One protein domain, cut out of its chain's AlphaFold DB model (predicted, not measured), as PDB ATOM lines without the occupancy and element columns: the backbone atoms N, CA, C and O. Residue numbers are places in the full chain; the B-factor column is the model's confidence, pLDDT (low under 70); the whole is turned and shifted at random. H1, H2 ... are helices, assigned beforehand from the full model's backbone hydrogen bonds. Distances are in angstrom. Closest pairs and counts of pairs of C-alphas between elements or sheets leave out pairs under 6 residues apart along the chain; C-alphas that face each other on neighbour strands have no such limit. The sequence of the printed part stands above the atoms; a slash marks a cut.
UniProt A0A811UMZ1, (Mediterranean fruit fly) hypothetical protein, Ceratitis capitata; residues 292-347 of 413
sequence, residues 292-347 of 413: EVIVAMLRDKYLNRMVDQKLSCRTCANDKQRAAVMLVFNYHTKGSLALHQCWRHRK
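Overview. This is residues 292 to 347 of the 413 residues of the protein "(Mediterranean fruit fly) hypothetical protein" of Ceratitis capitata (UniProt A0A811UMZ1). A long straight arm, H1, sticks out with residues 292 to 305 from a small, loosely built head, in which the short helix H2 and the helix H4 are near each other and the chain folds back from H3 to the start of H4. H4 runs roughly the same way as H1, and residues 318 to 325, with H3, stick out from the head as a second, smaller projection. The printed part has 56 residues with four named helices in the order H1, H2, H3, H4 and no named strand, in the class all helix. It is only just loose, close to extended, with a radius of gyration of the C-alphas of 14.8 A, and spans 48 by 23 by 12 A, the arm making much of the length.

Along the chain. H1 is residues 292 to 308, 24.1 A long, from C-alpha 292 at (-49.234, -2.844, -31.333). H2 is residues 314 to 317 and H3 is residues 320 to 323. H4 is residues 334 to 344, 15.2 A long, ending with C-alpha 344 at (-45.127, 18.059, 6.159).

Arrangement. H1 is apart from H2, H3 and H4. H2 and H3 only just touch, and only at the corner by their link, with 3 pairs of C-alphas within 8 A; the closest are those of Ala 317 and Ala 323, 5.9 A. H2 and H4 are near each other, with 6 pairs of C-alphas within 10 A. H3 and H4 are apart. In H1 and H4 every O i to N i+4 pair is within hydrogen-bond range; H2 and H3 are too short for such a pair, and their single O i to N i+3 pair is within range in H2 but not in H3.

Size, cuts and confidence. The C-alphas of Glu 292 and Lys 347, the two farthest apart, are 48.8 A apart. Without the stretches that stand free, 34 residues span 28 by 21 by 12 A. The printed part has no cut; the links H1 to H2 and H2 to H3 are tight, and H3 to H4, with 10 residues, is short. The mean pLDDT of the printed part is 82.7, and residues 321 to 327 are under 70.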
ATOM      1  N   GLU A 292     -50.461  -3.096 -32.092       89.62
ATOM      2  CA  GLU A 292     -49.234  -2.844 -31.333       89.62
ATOM      3  C   GLU A 292     -48.848  -1.360 -31.333       89.62
ATOM      4  O   GLU A 292     -48.453  -0.816 -30.300       89.62
ATOM      5  N   VAL A 293     -49.021  -0.676 -32.470       89.50
ATOM      6  CA  VAL A 293     -48.723   0.758 -32.608       89.50
ATOM      7  C   VAL A 293     -49.728   1.582 -31.805       89.50
ATOM      8  O   VAL A 293     -49.349   2.535 -31.125       89.50
ATOM      9  N   ILE A 294     -51.001   1.179 -31.810       85.69
ATOM     10  CA  ILE A 294     -52.054   1.836 -31.025       85.69
ATOM     11  C   ILE A 294     -51.767   1.686 -29.522       85.69
ATOM     12  O   ILE A 294     -51.861   2.661 -28.774       85.69
ATOM     13  N   VAL A 295     -51.356   0.494 -29.074       88.38
ATOM     14  CA  VAL A 295     -50.980   0.238 -27.672       88.38
ATOM     15  C   VAL A 295     -49.733   1.032 -27.267       88.38
ATOM     16  O   VAL A 295     -49.709   1.597 -26.172       88.38
ATOM     17  N   ALA A 296     -48.723   1.131 -28.135       86.38
ATOM     18  CA  ALA A 296     -47.536   1.951 -27.889       86.38
ATOM     19  C   ALA A 296     -47.897   3.441 -27.748       86.38
ATOM     20  O   ALA A 296     -47.521   4.075 -26.762       86.38
ATOM     21  N   MET A 297     -48.727   3.973 -28.652       84.94
ATOM     22  CA  MET A 297     -49.211   5.357 -28.577       84.94
ATOM     23  C   MET A 297     -50.035   5.628 -27.310       84.94
ATOM     24  O   MET A 297     -49.936   6.705 -26.721       84.94
ATOM     25  N   LEU A 298     -50.842   4.661 -26.859       88.00
ATOM     26  CA  LEU A 298     -51.602   4.773 -25.611       88.00
ATOM     27  C   LEU A 298     -50.689   4.792 -24.376       88.00
ATOM     28  O   LEU A 298     -50.933   5.581 -23.459       88.00
ATOM     29  N   ARG A 299     -49.626   3.973 -24.360       86.94
ATOM     30  CA  ARG A 299     -48.619   3.978 -23.285       86.94
ATOM     31  C   ARG A 299     -47.869   5.308 -23.223       86.94
ATOM     32  O   ARG A 299     -47.811   5.899 -22.146       86.94
ATOM     33  N   ASP A 300     -47.390   5.817 -24.355       87.50
ATOM     34  CA  ASP A 300     -46.692   7.108 -24.423       87.50
ATOM     35  C   ASP A 300     -47.590   8.266 -24.003       87.50
ATOM     36  O   ASP A 300     -47.186   9.127 -23.226       87.50
ATOM     37  N   LYS A 301     -48.854   8.271 -24.437       86.88
ATOM     38  CA  LYS A 301     -49.815   9.297 -24.021       86.88
ATOM     39  C   LYS A 301     -50.054   9.280 -22.509       86.88
ATOM     40  O   LYS A 301     -50.223  10.341 -21.909       86.88
ATOM     41  N   TYR A 302     -50.066   8.104 -21.882       81.25
ATOM     42  CA  TYR A 302     -50.190   7.977 -20.430       81.25
ATOM     43  C   TYR A 302     -48.920   8.428 -19.696       81.25
ATOM     44  O   TYR A 302     -49.017   9.179 -18.724       81.25
ATOM     45  N   LEU A 303     -47.739   8.035 -20.182       82.38
ATOM     46  CA  LEU A 303     -46.453   8.474 -19.635       82.38
ATOM     47  C   LEU A 303     -46.295   9.992 -19.738       82.38
ATOM     48  O   LEU A 303     -46.034  10.633 -18.726       82.38
ATOM     49  N   ASN A 304     -46.565  10.581 -20.903       82.31
ATOM     50  CA  ASN A 304     -46.532  12.030 -21.100       82.31
ATOM     51  C   ASN A 304     -47.515  12.739 -20.166       82.31
ATOM     52  O   ASN A 304     -47.153  13.691 -19.490       82.31
ATOM     53  N   ARG A 305     -48.729  12.203 -19.991       78.75
ATOM     54  CA  ARG A 305     -49.693  12.768 -19.039       78.75
ATOM     55  C   ARG A 305     -49.219  12.683 -17.583       78.75
ATOM     56  O   ARG A 305     -49.506  13.600 -16.819       78.75
ATOM     57  N   MET A 306     -48.500  11.628 -17.193       73.00
ATOM     58  CA  MET A 306     -47.871  11.527 -15.867       73.00
ATOM     59  C   MET A 306     -46.661  12.454 -15.709       73.00
ATOM     60  O   MET A 306     -46.408  12.930 -14.604       73.00
ATOM     61  N   VAL A 307     -45.919  12.708 -16.788       76.25
ATOM     62  CA  VAL A 307     -44.761  13.612 -16.796       76.25
ATOM     63  C   VAL A 307     -45.198  15.078 -16.798       76.25
ATOM     64  O   VAL A 307     -44.545  15.884 -16.141       76.25
ATOM     65  N   ASP A 308     -46.304  15.418 -17.461       73.25
ATOM     66  CA  ASP A 308     -46.822  16.786 -17.562       73.25
ATOM     67  C   ASP A 308     -47.680  17.172 -16.352       73.25
ATOM     68  O   ASP A 308     -47.623  18.305 -15.872       73.25
ATOM     69  N   GLN A 309     -48.439  16.226 -15.784       75.69
ATOM     70  CA  GLN A 309     -49.158  16.437 -14.523       75.69
ATOM     71  C   GLN A 309     -48.229  16.227 -13.327       75.69
ATOM     72  O   GLN A 309     -48.436  15.349 -12.489       75.69
ATOM     73  N   LYS A 310     -47.211  17.084 -13.228       81.94
ATOM     74  CA  LYS A 310     -46.335  17.188 -12.061       81.94
ATOM     75  C   LYS A 310     -47.129  17.692 -10.861       81.94
ATOM     76  O   LYS A 310     -47.192  18.889 -10.582       81.94
ATOM     77  N   LEU A 311     -47.754  16.769 -10.134       90.69
ATOM     78  CA  LEU A 311     -48.306  17.056  -8.818       90.69
ATOM     79  C   LEU A 311     -47.115  17.352  -7.912       90.69
ATOM     80  O   LEU A 311     -46.400  16.451  -7.491       90.69
ATOM     81  N   SER A 312     -46.874  18.623  -7.636       91.12
ATOM     82  CA  SER A 312     -45.866  19.063  -6.679       91.12
ATOM     83  C   SER A 312     -46.553  19.794  -5.537       91.12
ATOM     84  O   SER A 312     -47.639  20.366  -5.675       91.12
ATOM     85  N   CYS A 313     -45.941  19.743  -4.360       91.50
ATOM     86  CA  CYS A 313     -46.476  20.468  -3.226       91.50
ATOM     87  C   CYS A 313     -46.118  21.951  -3.337       91.50
ATOM     88  O   CYS A 313     -44.953  22.318  -3.201       91.50
ATOM     89  N   ARG A 314     -47.129  22.806  -3.527       90.56
ATOM     90  CA  ARG A 314     -46.950  24.255  -3.712       90.56
ATOM     91  C   ARG A 314     -46.220  24.922  -2.541       90.56
ATOM     92  O   ARG A 314     -45.395  25.799  -2.757       90.56
ATOM     93  N   THR A 315     -46.471  24.476  -1.312       87.94
ATOM     94  CA  THR A 315     -45.799  25.004  -0.115       87.94
ATOM     95  C   THR A 315     -44.308  24.663  -0.100       87.94
ATOM     96  O   THR A 315     -43.500  25.528   0.207       87.94
ATOM     97  N   CYS A 316     -43.932  23.434  -0.473       87.69
ATOM     98  CA  CYS A 316     -42.524  23.057  -0.632       87.69
ATOM     99  C   CYS A 316     -41.866  23.743  -1.829       87.69
ATOM    100  O   CYS A 316     -40.710  24.129  -1.733       87.69
ATOM    101  N   ALA A 317     -42.579  23.887  -2.947       87.25
ATOM    102  CA  ALA A 317     -42.045  24.525  -4.148       87.25
ATOM    103  C   ALA A 317     -41.742  26.017  -3.925       87.25
ATOM    104  O   ALA A 317     -40.774  26.537  -4.470       87.25
ATOM    105  N   ASN A 318     -42.540  26.693  -3.094       86.06
ATOM    106  CA  ASN A 318     -42.347  28.105  -2.758       86.06
ATOM    107  C   ASN A 318     -41.212  28.351  -1.748       86.06
ATOM    108  O   ASN A 318     -40.772  29.490  -1.595       86.06
ATOM    109  N   ASP A 319     -40.743  27.318  -1.046       85.94
ATOM    110  CA  ASP A 319     -39.649  27.428  -0.084       85.94
ATOM    111  C   ASP A 319     -38.312  27.523  -0.839       85.94
ATOM    112  O   ASP A 319     -37.664  26.517  -1.124       85.94
ATOM    113  N   LYS A 320     -37.928  28.749  -1.228       70.38
ATOM    114  CA  LYS A 320     -36.784  29.038  -2.118       70.38
ATOM    115  C   LYS A 320     -35.463  28.440  -1.628       70.38
ATOM    116  O   LYS A 320     -34.670  27.981  -2.447       70.38
ATOM    117  N   GLN A 321     -35.235  28.410  -0.313       68.06
ATOM    118  CA  GLN A 321     -34.011  27.834   0.249       68.06
ATOM    119  C   GLN A 321     -33.972  26.311   0.105       68.06
ATOM    120  O   GLN A 321     -32.907  25.734  -0.100       68.06
ATOM    121  N   ARG A 322     -35.130  25.646   0.153       62.62
ATOM    122  CA  ARG A 322     -35.221  24.196  -0.054       62.62
ATOM    123  C   ARG A 322     -35.350  23.803  -1.515       62.62
ATOM    124  O   ARG A 322     -34.787  22.783  -1.890       62.62
ATOM    125  N   ALA A 323     -36.036  24.595  -2.332       63.72
ATOM    126  CA  ALA A 323     -36.209  24.335  -3.758       63.72
ATOM    127  C   ALA A 323     -34.873  24.349  -4.521       63.72
ATOM    128  O   ALA A 323     -34.717  23.607  -5.486       63.72
ATOM    129  N   ALA A 324     -33.903  25.151  -4.071       64.50
ATOM    130  CA  ALA A 324     -32.571  25.215  -4.674       64.50
ATOM    131  C   ALA A 324     -31.662  24.030  -4.295       64.50
ATOM    132  O   ALA A 324     -30.769  23.677  -5.060       64.50
ATOM    133  N   VAL A 325     -31.879  23.414  -3.126       69.06
ATOM    134  CA  VAL A 325     -30.984  22.379  -2.567       69.06
ATOM    135  C   VAL A 325     -31.564  20.970  -2.704       69.06
ATOM    136  O   VAL A 325     -30.822  19.996  -2.788       69.06
ATOM    137  N   MET A 326     -32.890  20.832  -2.736       56.31
ATOM    138  CA  MET A 326     -33.573  19.542  -2.761       56.31
ATOM    139  C   MET A 326     -34.448  19.436  -4.004       56.31
ATOM    140  O   MET A 326     -35.300  20.287  -4.255       56.31
ATOM    141  N   LEU A 327     -34.262  18.338  -4.743       65.00
ATOM    142  CA  LEU A 327     -35.133  17.905  -5.832       65.00
ATOM    143  C   LEU A 327     -36.596  18.047  -5.393       65.00
ATOM    144  O   LEU A 327     -37.040  17.390  -4.448       65.00
ATOM    145  N   VAL A 328     -37.347  18.923  -6.061       70.19
ATOM    146  CA  VAL A 328     -38.788  19.052  -5.838       70.19
ATOM    147  C   VAL A 328     -39.416  17.706  -6.185       70.19
ATOM    148  O   VAL A 328     -39.480  17.317  -7.352       70.19
ATOM    149  N   PHE A 329     -39.835  16.967  -5.158       77.38
ATOM    150  CA  PHE A 329     -40.455  15.663  -5.340       77.38
ATOM    151  C   PHE A 329     -41.753  15.828  -6.133       77.38
ATOM    152  O   PHE A 329     -42.672  16.538  -5.712       77.38
ATOM    153  N   ASN A 330     -41.808  15.168  -7.288       87.00
ATOM    154  CA  ASN A 330     -43.027  15.020  -8.065       87.00
ATOM    155  C   ASN A 330     -43.794  13.815  -7.527       87.00
ATOM    156  O   ASN A 330     -43.236  12.734  -7.345       87.00
ATOM    157  N   TYR A 331     -45.075  14.009  -7.255       88.94
ATOM    158  CA  TYR A 331     -45.973  12.974  -6.775       88.94
ATOM    159  C   TYR A 331     -46.730  12.387  -7.970       88.94
ATOM    160  O   TYR A 331     -47.256  13.114  -8.802       88.94
ATOM    161  N   HIS A 332     -46.811  11.062  -8.068       84.56
ATOM    162  CA  HIS A 332     -47.514  10.409  -9.184       84.56
ATOM    163  C   HIS A 332     -49.025  10.265  -8.954       84.56
ATOM    164  O   HIS A 332     -49.770   9.957  -9.879       84.56
ATOM    165  N   THR A 333     -49.507  10.483  -7.726       89.94
ATOM    166  CA  THR A 333     -50.933  10.381  -7.392       89.94
ATOM    167  C   THR A 333     -51.364  11.533  -6.491       89.94
ATOM    168  O   THR A 333     -50.575  12.066  -5.708       89.94
ATOM    169  N   LYS A 334     -52.648  11.900  -6.553       91.81
ATOM    170  CA  LYS A 334     -53.223  12.893  -5.629       91.81
ATOM    171  C   LYS A 334     -53.150  12.430  -4.168       91.81
ATOM    172  O   LYS A 334     -52.975  13.260  -3.285       91.81
ATOM    173  N   GLY A 335     -53.233  11.118  -3.923       95.00
ATOM    174  CA  GLY A 335     -53.141  10.535  -2.582       95.00
ATOM    175  C   GLY A 335     -51.765  10.724  -1.945       95.00
ATOM    176  O   GLY A 335     -51.678  11.164  -0.801       95.00
ATOM    177  N   SER A 336     -50.682  10.477  -2.690       93.31
ATOM    178  CA  SER A 336     -49.327  10.704  -2.172       93.31
ATOM    179  C   SER A 336     -49.034  12.188  -1.931       93.31
ATOM    180  O   SER A 336     -48.413  12.524  -0.922       93.31
ATOM    181  N   LEU A 337     -49.548  13.085  -2.783       93.38
ATOM    182  CA  LEU A 337     -49.476  14.531  -2.545       93.38
ATOM    183  C   LEU A 337     -50.240  14.944  -1.274       93.38
ATOM    184  O   LEU A 337     -49.712  15.713  -0.470       93.38
ATOM    185  N   ALA A 338     -51.456  14.430  -1.072       93.12
ATOM    186  CA  ALA A 338     -52.258  14.720   0.116       93.12
ATOM    187  C   ALA A 338     -51.575  14.218   1.398       93.12
ATOM    188  O   ALA A 338     -51.454  14.968   2.364       93.12
ATOM    189  N   LEU A 339     -51.036  12.991   1.391       92.50
ATOM    190  CA  LEU A 339     -50.288  12.441   2.527       92.50
ATOM    191  C   LEU A 339     -49.074  13.314   2.869       92.50
ATOM    192  O   LEU A 339     -48.842  13.640   4.035       92.50
ATOM    193  N   HIS A 340     -48.332  13.749   1.848       91.25
ATOM    194  CA  HIS A 340     -47.229  14.682   2.031       91.25
ATOM    195  C   HIS A 340     -47.698  15.994   2.674       91.25
ATOM    196  O   HIS A 340     -47.088  16.441   3.645       91.25
ATOM    197  N   GLN A 341     -48.786  16.598   2.187       89.25
ATOM    198  CA  GLN A 341     -49.345  17.820   2.774       89.25
ATOM    199  C   GLN A 341     -49.742  17.615   4.240       89.25
ATOM    200  O   GLN A 341     -49.363  18.425   5.086       89.25
ATOM    201  N   CYS A 342     -50.414  16.509   4.565       87.81
ATOM    202  CA  CYS A 342     -50.818  16.178   5.930       87.81
ATOM    203  C   CYS A 342     -49.635  15.949   6.877       87.81
ATOM    204  O   CYS A 342     -49.747  16.226   8.067       87.81
ATOM    205  N   TRP A 343     -48.510  15.420   6.394       84.50
ATOM    206  CA  TRP A 343     -47.358  15.120   7.252       84.50
ATOM    207  C   TRP A 343     -46.365  16.276   7.347       84.50
ATOM    208  O   TRP A 343     -45.805  16.519   8.416       84.50
ATOM    209  N   ARG A 344     -46.126  16.983   6.240       83.94
ATOM    210  CA  ARG A 344     -45.127  18.059   6.159       83.94
ATOM    211  C   ARG A 344     -45.698  19.446   6.391       83.94
ATOM    212  O   ARG A 344     -45.002  20.280   6.959       83.94
ATOM    213  N   HIS A 345     -46.926  19.700   5.952       85.94
ATOM    214  CA  HIS A 345     -47.535  21.031   5.948       85.94
ATOM    215  C   HIS A 345     -48.829  21.084   6.732       85.94
ATOM    216  O   HIS A 345     -49.698  21.894   6.411       85.94
ATOM    217  N   ARG A 346     -48.981  20.246   7.756       80.50
ATOM    218  CA  ARG A 346     -50.082  20.429   8.690       80.50
ATOM    219  C   ARG A 346     -49.896  21.792   9.361       80.50
ATOM    220  O   ARG A 346     -49.100  21.926  10.279       80.50
ATOM    221  N   LYS A 347     -50.571  22.806   8.807       72.38
ATOM    222  CA  LYS A 347     -50.558  24.210   9.253       72.38
ATOM    223  C   LYS A 347     -51.390  24.420  10.509       72.38
ATOM    224  O   LYS A 347     -51.424  25.520  11.044       72.38
TER     225      LYS A 347